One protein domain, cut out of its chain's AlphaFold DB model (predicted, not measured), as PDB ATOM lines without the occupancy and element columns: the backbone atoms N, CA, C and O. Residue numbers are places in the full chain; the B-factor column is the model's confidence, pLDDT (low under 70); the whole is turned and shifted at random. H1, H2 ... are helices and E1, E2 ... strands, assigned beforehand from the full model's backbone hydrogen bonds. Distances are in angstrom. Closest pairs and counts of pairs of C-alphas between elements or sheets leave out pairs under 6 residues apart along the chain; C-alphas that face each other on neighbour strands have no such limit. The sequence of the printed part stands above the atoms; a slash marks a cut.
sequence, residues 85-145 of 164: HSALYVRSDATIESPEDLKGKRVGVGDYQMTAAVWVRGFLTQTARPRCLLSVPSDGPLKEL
ATOM      1  N   HIS A  85     -28.506   3.656 139.494       73.12
ATOM      2  CA  HIS A  85     -28.835   4.045 138.110       73.12
ATOM      3  C   HIS A  85     -29.465   5.448 138.014       73.12
ATOM      4  O   HIS A  85     -29.265   6.134 137.017       73.12
ATOM      5  N   SER A  86     -30.143   5.935 139.063       74.50
ATOM      6  CA  SER A  86     -30.695   7.298 139.082       74.50
ATOM      7  C   SER A  86     -29.631   8.383 139.309       74.50
ATOM      8  O   SER A  86     -29.970   9.554 139.431       74.50
ATOM      9  N   ALA A  87     -28.347   8.016 139.420       78.25
ATOM     10  CA  ALA A  87     -27.233   8.964 139.485       78.25
ATOM     11  C   ALA A  87     -26.726   9.393 138.093       78.25
ATOM     12  O   ALA A  87     -25.832  10.236 138.007       78.25
ATOM     13  N   LEU A  88     -27.275   8.817 137.017       80.69
ATOM     14  CA  LEU A  88     -27.044   9.257 135.647       80.69
ATOM     15  C   LEU A  88     -28.050  10.351 135.296       80.69
ATOM     16  O   LEU A  88     -29.244  10.213 135.549       80.69
ATOM     17  N   TYR A  89     -27.558  11.431 134.695       83.88
ATOM     18  CA  TYR A  89     -28.364  12.585 134.328       83.88
ATOM     19  C   TYR A  89     -27.923  13.104 132.959       83.88
ATOM     20  O   TYR A  89     -26.727  13.233 132.692       83.88
ATOM     21  N   VAL A  90     -28.895  13.424 132.112       86.31
ATOM     22  CA  VAL A  90     -28.706  14.086 130.816       86.31
ATOM     23  C   VAL A  90     -29.461  15.413 130.813       86.31
ATOM     24  O   VAL A  90     -30.326  15.627 131.663       86.31
ATOM     25  N   ARG A  91     -29.127  16.307 129.876       83.69
ATOM     26  CA  ARG A  91     -29.915  17.524 129.630       83.69
ATOM     27  C   ARG A  91     -31.305  17.143 129.107       83.69
ATOM     28  O   ARG A  91     -31.444  16.123 128.435       83.69
ATOM     29  N   SER A  92     -32.300  17.976 129.378       85.12
ATOM     30  CA  SER A  92     -33.673  17.845 128.874       85.12
ATOM     31  C   SER A  92     -33.759  17.875 127.342       85.12
ATOM     32  O   SER A  92     -34.565  17.151 126.763       85.12
ATOM     33  N   ASP A  93     -32.869  18.620 126.679       87.81
ATOM     34  CA  ASP A  93     -32.734  18.690 125.215       87.81
ATOM     35  C   ASP A  93     -31.849  17.586 124.595       87.81
ATOM     36  O   ASP A  93     -31.599  17.589 123.388       87.81
ATOM     37  N   ALA A  94     -31.345  16.632 125.388       85.62
ATOM     38  CA  ALA A  94     -30.467  15.586 124.882       85.62
ATOM     39  C   ALA A  94     -31.246  14.430 124.233       85.62
ATOM     40  O   ALA A  94     -32.072  13.779 124.870       85.62
ATOM     41  N   THR A  95     -30.862  14.075 123.004       87.62
ATOM     42  CA  THR A  95     -31.317  12.880 122.268       87.62
ATOM     43  C   THR A  95     -30.700  11.582 122.818       87.62
ATOM     44  O   THR A  95     -30.047  10.822 122.107       87.62
ATOM     45  N   ILE A  96     -30.840  11.361 124.128       86.38
ATOM     46  CA  ILE A  96     -30.369  10.174 124.851       86.38
ATOM     47  C   ILE A  96     -31.588   9.525 125.500       86.38
ATOM     48  O   ILE A  96     -32.184  10.078 126.428       86.38
ATOM     49  N   GLU A  97     -31.985   8.377 124.972       83.81
ATOM     50  CA  GLU A  97     -33.146   7.586 125.396       83.81
ATOM     51  C   GLU A  97     -32.672   6.335 126.169       83.81
ATOM     52  O   GLU A  97     -33.360   5.833 127.055       83.81
ATOM     53  N   SER A  98     -31.455   5.868 125.870       82.56
ATOM     54  CA  SER A  98     -30.848   4.609 126.309       82.56
ATOM     55  C   SER A  98     -29.358   4.776 126.689       82.56
ATOM     56  O   SER A  98     -28.731   5.786 126.353       82.56
ATOM     57  N   PRO A  99     -28.727   3.796 127.368       78.19
ATOM     58  CA  PRO A  99     -27.268   3.760 127.525       78.19
ATOM     59  C   PRO A  99     -26.519   3.625 126.208       78.19
ATOM     60  O   PRO A  99     -25.397   4.109 126.091       78.19
ATOM     61  N   GLU A 100     -27.094   2.935 125.230       81.69
ATOM     62  CA  GLU A 100     -26.481   2.727 123.930       81.69
ATOM     63  C   GLU A 100     -26.174   4.058 123.239       81.69
ATOM     64  O   GLU A 100     -25.111   4.179 122.631       81.69
ATOM     65  N   ASP A 101     -27.004   5.080 123.447       84.19
ATOM     66  CA  ASP A 101     -26.766   6.438 122.952       84.19
ATOM     67  C   ASP A 101     -25.524   7.093 123.578       84.19
ATOM     68  O   ASP A 101     -24.947   8.005 122.994       84.19
ATOM     69  N   LEU A 102     -25.050   6.636 124.744       82.94
ATOM     70  CA  LEU A 102     -23.818   7.140 125.365       82.94
ATOM     71  C   LEU A 102     -22.539   6.618 124.679       82.94
ATOM     72  O   LEU A 102     -21.443   7.088 125.001       82.94
ATOM     73  N   LYS A 103     -22.635   5.680 123.726       81.69
ATOM     74  CA  LYS A 103     -21.483   5.163 122.960       81.69
ATOM     75  C   LYS A 103     -20.731   6.300 122.271       81.69
ATOM     76  O   LYS A 103     -21.310   7.124 121.572       81.69
ATOM     77  N   GLY A 104     -19.422   6.373 122.511       77.00
ATOM     78  CA  GLY A 104     -18.554   7.444 122.003       77.00
ATOM     79  C   GLY A 104     -18.775   8.837 122.619       77.00
ATOM     80  O   GLY A 104     -17.895   9.687 122.487       77.00
ATOM     81  N   LYS A 105     -19.884   9.087 123.331       82.00
ATOM     82  CA  LYS A 105     -20.115  10.347 124.053       82.00
ATOM     83  C   LYS A 105     -19.230  10.420 125.307       82.00
ATOM     84  O   LYS A 105     -18.837   9.401 125.882       82.00
ATOM     85  N   ARG A 106     -18.921  11.651 125.731       80.25
ATOM     86  CA  ARG A 106     -18.174  11.942 126.965       80.25
ATOM     87  C   ARG A 106     -19.132  12.028 128.150       80.25
ATOM     88  O   ARG A 106     -20.129  12.740 128.072       80.25
ATOM     89  N   VAL A 107     -18.805  11.342 129.242       80.94
ATOM     90  CA  VAL A 107     -19.548  11.405 130.514       80.94
ATOM     91  C   VAL A 107     -18.696  12.132 131.554       80.94
ATOM     92  O   VAL A 107     -17.529  11.781 131.737       80.94
ATOM     93  N   GLY A 108     -19.280  13.137 132.212       81.50
ATOM     94  CA  GLY A 108     -18.673  13.861 133.331       81.50
ATOM     95  C   GLY A 108     -19.075  13.277 134.686       81.50
ATOM     96  O   GLY A 108     -20.229  12.893 134.874       81.50
ATOM     97  N   VAL A 109     -18.141  13.227 135.637       79.38
ATOM     98  CA  VAL A 109     -18.378  12.818 137.035       79.38
ATOM     99  C   VAL A 109     -17.783  13.842 138.005       79.38
ATOM    100  O   VAL A 109     -16.726  14.394 137.725       79.38
ATOM    101  N   GLY A 110     -18.439  14.100 139.143       72.75
ATOM    102  CA  GLY A 110     -17.978  15.114 140.113       72.75
ATOM    103  C   GLY A 110     -16.689  14.746 140.862       72.75
ATOM    104  O   GLY A 110     -15.907  15.615 141.206       72.75
ATOM    105  N   ASP A 111     -16.433  13.454 141.069       74.06
ATOM    106  CA  ASP A 111     -15.106  12.933 141.414       74.06
ATOM    107  C   ASP A 111     -14.997  11.518 140.822       74.06
ATOM    108  O   ASP A 111     -15.975  10.760 140.788       74.06
ATOM    109  N   TYR A 112     -13.820  11.156 140.318       73.38
ATOM    110  CA  TYR A 112     -13.546   9.838 139.766       73.38
ATOM    111  C   TYR A 112     -13.564   8.738 140.837       73.38
ATOM    112  O   TYR A 112     -14.105   7.657 140.579       73.38
ATOM    113  N   GLN A 113     -13.047   9.013 142.040       79.25
ATOM    114  CA  GLN A 113     -13.092   8.087 143.186       79.25
ATOM    115  C   GLN A 113     -14.432   8.118 143.943       79.25
ATOM    116  O   GLN A 113     -14.615   7.368 144.901       79.25
ATOM    117  N   MET A 114     -15.399   8.956 143.546       84.06
ATOM    118  CA  MET A 114     -16.719   8.944 144.177       84.06
ATOM    119  C   MET A 114     -17.329   7.546 144.037       84.06
ATOM    120  O   MET A 114     -17.540   7.067 142.925       84.06
ATOM    121  N   THR A 115     -17.697   6.913 145.155       84.31
ATOM    122  CA  THR A 115     -18.280   5.557 145.151       84.31
ATOM    123  C   THR A 115     -19.462   5.436 144.172       84.31
ATOM    124  O   THR A 115     -19.552   4.464 143.429       84.31
ATOM    125  N   ALA A 116     -20.334   6.448 144.078       85.50
ATOM    126  CA  ALA A 116     -21.413   6.471 143.085       85.50
ATOM    127  C   ALA A 116     -20.904   6.473 141.627       85.50
ATOM    128  O   ALA A 116     -21.475   5.775 140.796       85.50
ATOM    129  N   ALA A 117     -19.816   7.189 141.323       83.56
ATOM    130  CA  ALA A 117     -19.184   7.177 140.005       83.56
ATOM    131  C   ALA A 117     -18.519   5.827 139.694       83.56
ATOM    132  O   ALA A 117     -18.559   5.404 138.545       83.56
ATOM    133  N   VAL A 118     -17.966   5.118 140.686       85.62
ATOM    134  CA  VAL A 118     -17.460   3.741 140.508       85.62
ATOM    135  C   VAL A 118     -18.593   2.789 140.126       85.62
ATOM    136  O   VAL A 118     -18.473   2.082 139.128       85.62
ATOM    137  N   TRP A 119     -19.719   2.816 140.848       86.12
ATOM    138  CA  TRP A 119     -20.902   2.010 140.511       86.12
ATOM    139  C   TRP A 119     -21.470   2.365 139.130       86.12
ATOM    140  O   TRP A 119     -21.677   1.476 138.309       86.12
ATOM    141  N   VAL A 120     -21.654   3.656 138.830       83.38
ATOM    142  CA  VAL A 120     -22.122   4.124 137.513       83.38
ATOM    143  C   VAL A 120     -21.150   3.742 136.398       83.38
ATOM    144  O   VAL A 120     -21.599   3.318 135.338       83.38
ATOM    145  N   ARG A 121     -19.829   3.810 136.623       83.12
ATOM    146  CA  ARG A 121     -18.852   3.269 135.672       83.12
ATOM    147  C   ARG A 121     -19.008   1.765 135.529       83.12
ATOM    148  O   ARG A 121     -19.004   1.330 134.393       83.12
ATOM    149  N   GLY A 122     -19.201   0.994 136.600       80.75
ATOM    150  CA  GLY A 122     -19.456  -0.450 136.537       80.75
ATOM    151  C   GLY A 122     -20.663  -0.814 135.665       80.75
ATOM    152  O   GLY A 122     -20.545  -1.669 134.795       80.75
ATOM    153  N   PHE A 123     -21.779  -0.091 135.804       76.81
ATOM    154  CA  PHE A 123     -22.963  -0.268 134.953       76.81
ATOM    155  C   PHE A 123     -22.767   0.268 133.518       76.81
ATOM    156  O   PHE A 123     -23.204  -0.336 132.546       76.81
ATOM    157  N   LEU A 124     -22.089   1.398 133.315       74.81
ATOM    158  CA  LEU A 124     -21.904   1.948 131.966       74.81
ATOM    159  C   LEU A 124     -20.857   1.189 131.147       74.81
ATOM    160  O   LEU A 124     -21.083   0.931 129.968       74.81
ATOM    161  N   THR A 125     -19.757   0.775 131.783       68.38
ATOM    162  CA  THR A 125     -18.794  -0.259 131.331       68.38
ATOM    163  C   THR A 125     -19.509  -1.403 130.645       68.38
ATOM    164  O   THR A 125     -19.079  -1.873 129.590       68.38
ATOM    165  N   GLN A 126     -20.637  -1.753 131.252       65.62
ATOM    166  CA  GLN A 126     -21.566  -2.758 130.838       65.62
ATOM    167  C   GLN A 126     -22.349  -2.354 129.556       65.62
ATOM    168  O   GLN A 126     -21.771  -2.529 128.484       65.62
ATOM    169  N   THR A 127     -23.637  -1.969 129.519       59.38
ATOM    170  CA  THR A 127     -24.357  -1.920 128.200       59.38
ATOM    171  C   THR A 127     -23.723  -0.937 127.221       59.38
ATOM    172  O   THR A 127     -23.570  -1.219 126.027       59.38
ATOM    173  N   ALA A 128     -23.382   0.237 127.736       58.69
ATOM    174  CA  ALA A 128     -23.007   1.367 126.917       58.69
ATOM    175  C   ALA A 128     -21.577   1.231 126.374       58.69
ATOM    176  O   ALA A 128     -21.370   1.428 125.183       58.69
ATOM    177  N   ARG A 129     -20.593   0.895 127.216       61.91
ATOM    178  CA  ARG A 129     -19.160   1.156 126.964       61.91
ATOM    179  C   ARG A 129     -18.901   2.609 126.494       61.91
ATOM    180  O   ARG A 129     -18.315   2.809 125.428       61.91
ATOM    181  N   PRO A 130     -19.351   3.641 127.235       57.59
ATOM    182  CA  PRO A 130     -19.168   5.033 126.847       57.59
ATOM    183  C   PRO A 130     -17.763   5.515 127.231       57.59
ATOM    184  O   PRO A 130     -17.071   4.892 128.044       57.59
ATOM    185  N   ARG A 131     -17.341   6.664 126.696       52.66
ATOM    186  CA  ARG A 131     -16.036   7.256 127.026       52.66
ATOM    187  C   ARG A 131     -16.154   8.089 128.308       52.66
ATOM    188  O   ARG A 131     -16.318   9.308 128.284       52.66
ATOM    189  N   CYS A 132     -16.091   7.409 129.453       54.25
ATOM    190  CA  CYS A 132     -15.992   8.030 130.779       54.25
ATOM    191  C   CYS A 132     -14.617   8.701 130.960       54.25
ATOM    192  O   CYS A 132     -13.738   8.146 131.610       54.25
ATOM    193  N   LEU A 133     -14.437   9.872 130.340       49.09
ATOM    194  CA  LEU A 133     -13.159  10.589 130.262       49.09
ATOM    195  C   LEU A 133     -12.972  11.682 131.318       49.09
ATOM    196  O   LEU A 133     -11.835  12.059 131.568       49.09
ATOM    197  N   LEU A 134     -14.045  12.235 131.893       48.28
ATOM    198  CA  LEU A 134     -13.987  13.540 132.560       48.28
ATOM    199  C   LEU A 134     -14.364  13.452 134.041       48.28
ATOM    200  O   LEU A 134     -15.534  13.275 134.377       48.28
ATOM    201  N   SER A 135     -13.396  13.675 134.930       43.25
ATOM    202  CA  SER A 135     -13.707  14.230 136.250       43.25
ATOM    203  C   SER A 135     -13.847  15.745 136.131       43.25
ATOM    204  O   SER A 135     -12.984  16.392 135.536       43.25
ATOM    205  N   VAL A 136     -14.904  16.303 136.711       43.66
ATOM    206  CA  VAL A 136     -15.098  17.745 136.885       43.66
ATOM    207  C   VAL A 136     -14.518  18.104 138.255       43.66
ATOM    208  O   VAL A 136     -15.141  17.739 139.249       43.66
ATOM    209  N   PRO A 137     -13.338  18.746 138.359       40.06
ATOM    210  CA  PRO A 137     -12.831  19.193 139.655       40.06
ATOM    211  C   PRO A 137     -13.798  20.217 140.258       40.06
ATOM    212  O   PRO A 137     -14.475  20.921 139.510       40.06
ATOM    213  N   SER A 138     -13.837  20.345 141.587       42.66
ATOM    214  CA  SER A 138     -14.635  21.400 142.229       42.66
ATOM    215  C   SER A 138     -14.193  22.797 141.775       42.66
ATOM    216  O   SER A 138     -15.033  23.636 141.472       42.66
ATOM    217  N   ASP A 139     -12.875  22.993 141.650       38.06
ATOM    218  CA  ASP A 139     -12.235  24.295 141.437       38.06
ATOM    219  C   ASP A 139     -11.078  24.194 140.418       38.06
ATOM    220  O   ASP A 139      -9.935  24.557 140.696       38.06
ATOM    221  N   GLY A 140     -11.330  23.636 139.228       40.97
ATOM    222  CA  GLY A 140     -10.273  23.476 138.220       40.97
ATOM    223  C   GLY A 140     -10.741  23.064 136.819       40.97
ATOM    224  O   GLY A 140     -11.882  22.632 136.641       40.97
ATOM    225  N   PRO A 141      -9.867  23.184 135.800       38.25
ATOM    226  CA  PRO A 141     -10.188  22.805 134.427       38.25
ATOM    227  C   PRO A 141     -10.436  21.296 134.297       38.25
ATOM    228  O   PRO A 141      -9.794  20.481 134.962       38.25
ATOM    229  N   LEU A 142     -11.349  20.925 133.393       41.72
ATOM    230  CA  LEU A 142     -11.674  19.530 133.088       41.72
ATOM    231  C   LEU A 142     -10.412  18.746 132.704       41.72
ATOM    232  O   LEU A 142      -9.732  19.091 131.736       41.72
ATOM    233  N   LYS A 143     -10.127  17.669 133.439       43.72
ATOM    234  CA  LYS A 143      -8.967  16.807 133.198       43.72
ATOM    235  C   LYS A 143      -9.427  15.500 132.562       43.72
ATOM    236  O   LYS A 143     -10.270  14.807 133.130       43.72
ATOM    237  N   GLU A 144      -8.879  15.173 131.392       43.81
ATOM    238  CA  GLU A 144      -9.112  13.867 130.771       43.81
ATOM    239  C   GLU A 144      -8.331  12.772 131.515       43.81
ATOM    240  O   GLU A 144      -7.183  12.961 131.923       43.81
ATOM    241  N   LEU A 145      -8.993  11.636 131.728       49.09
ATOM    242  CA  LEU A 145      -8.490  10.482 132.469       49.09
ATOM    243  C   LEU A 145      -8.154   9.321 131.512       49.09
ATOM    244  O   LEU A 145      -8.789   9.194 130.462       49.09
TER     245      LEU A 145
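Overview. This is residues 85 to 145 of the 164 residues of an uncharacterized protein of Alphaproteobacteria bacterium 13_2_20CM_2_64_7 (UniProt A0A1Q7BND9). With little regular structure, this domain is a small sheet of two parallel strands, E1 beside E2, with helix H1 packed over one face; a long leading loop, residues 85 to 105, sticks out at residues 91 to 97. The printed part has 61 residues, with E1, H1 and E2 in that order; these hold 21 residues, mixed in class. It is compact, with a radius of gyration of the C-alphas of 11.4 A and spans of 31 by 24 by 20 A.

Arrangement. E1, residues 106 to 109, and E2, residues 131 to 135, are parallel neighbours at 36 degrees; N 109 and O 134, 2.9 A apart, are within hydrogen-bond range. H1, residues 115 to 126, has its closest C-alphas to E1 at Ala 117 and Val 109, 6.4 A, and to E2 at Arg 121 and Cys 132, 7.4 A. E1, H1 and E2 form a strand-helix-strand unit, parallel neighbour strands with a helix between them along the chain, its crossover right-handed. In H1, 7 of 8 O i to N i+4 pairs are within range.

Along the chain. E1 begins at C-alpha 106 (-18.174, 11.942, 126.965) and spans 10.1 A; H1 spans 16.9 A; E2 spans 11.8 A, ending at C-alpha 135 (-13.707, 14.230, 136.250).

Size, cuts and confidence. The printed part has no cut, and both links are tight. Residues 125 to 145 have pLDDT under 70.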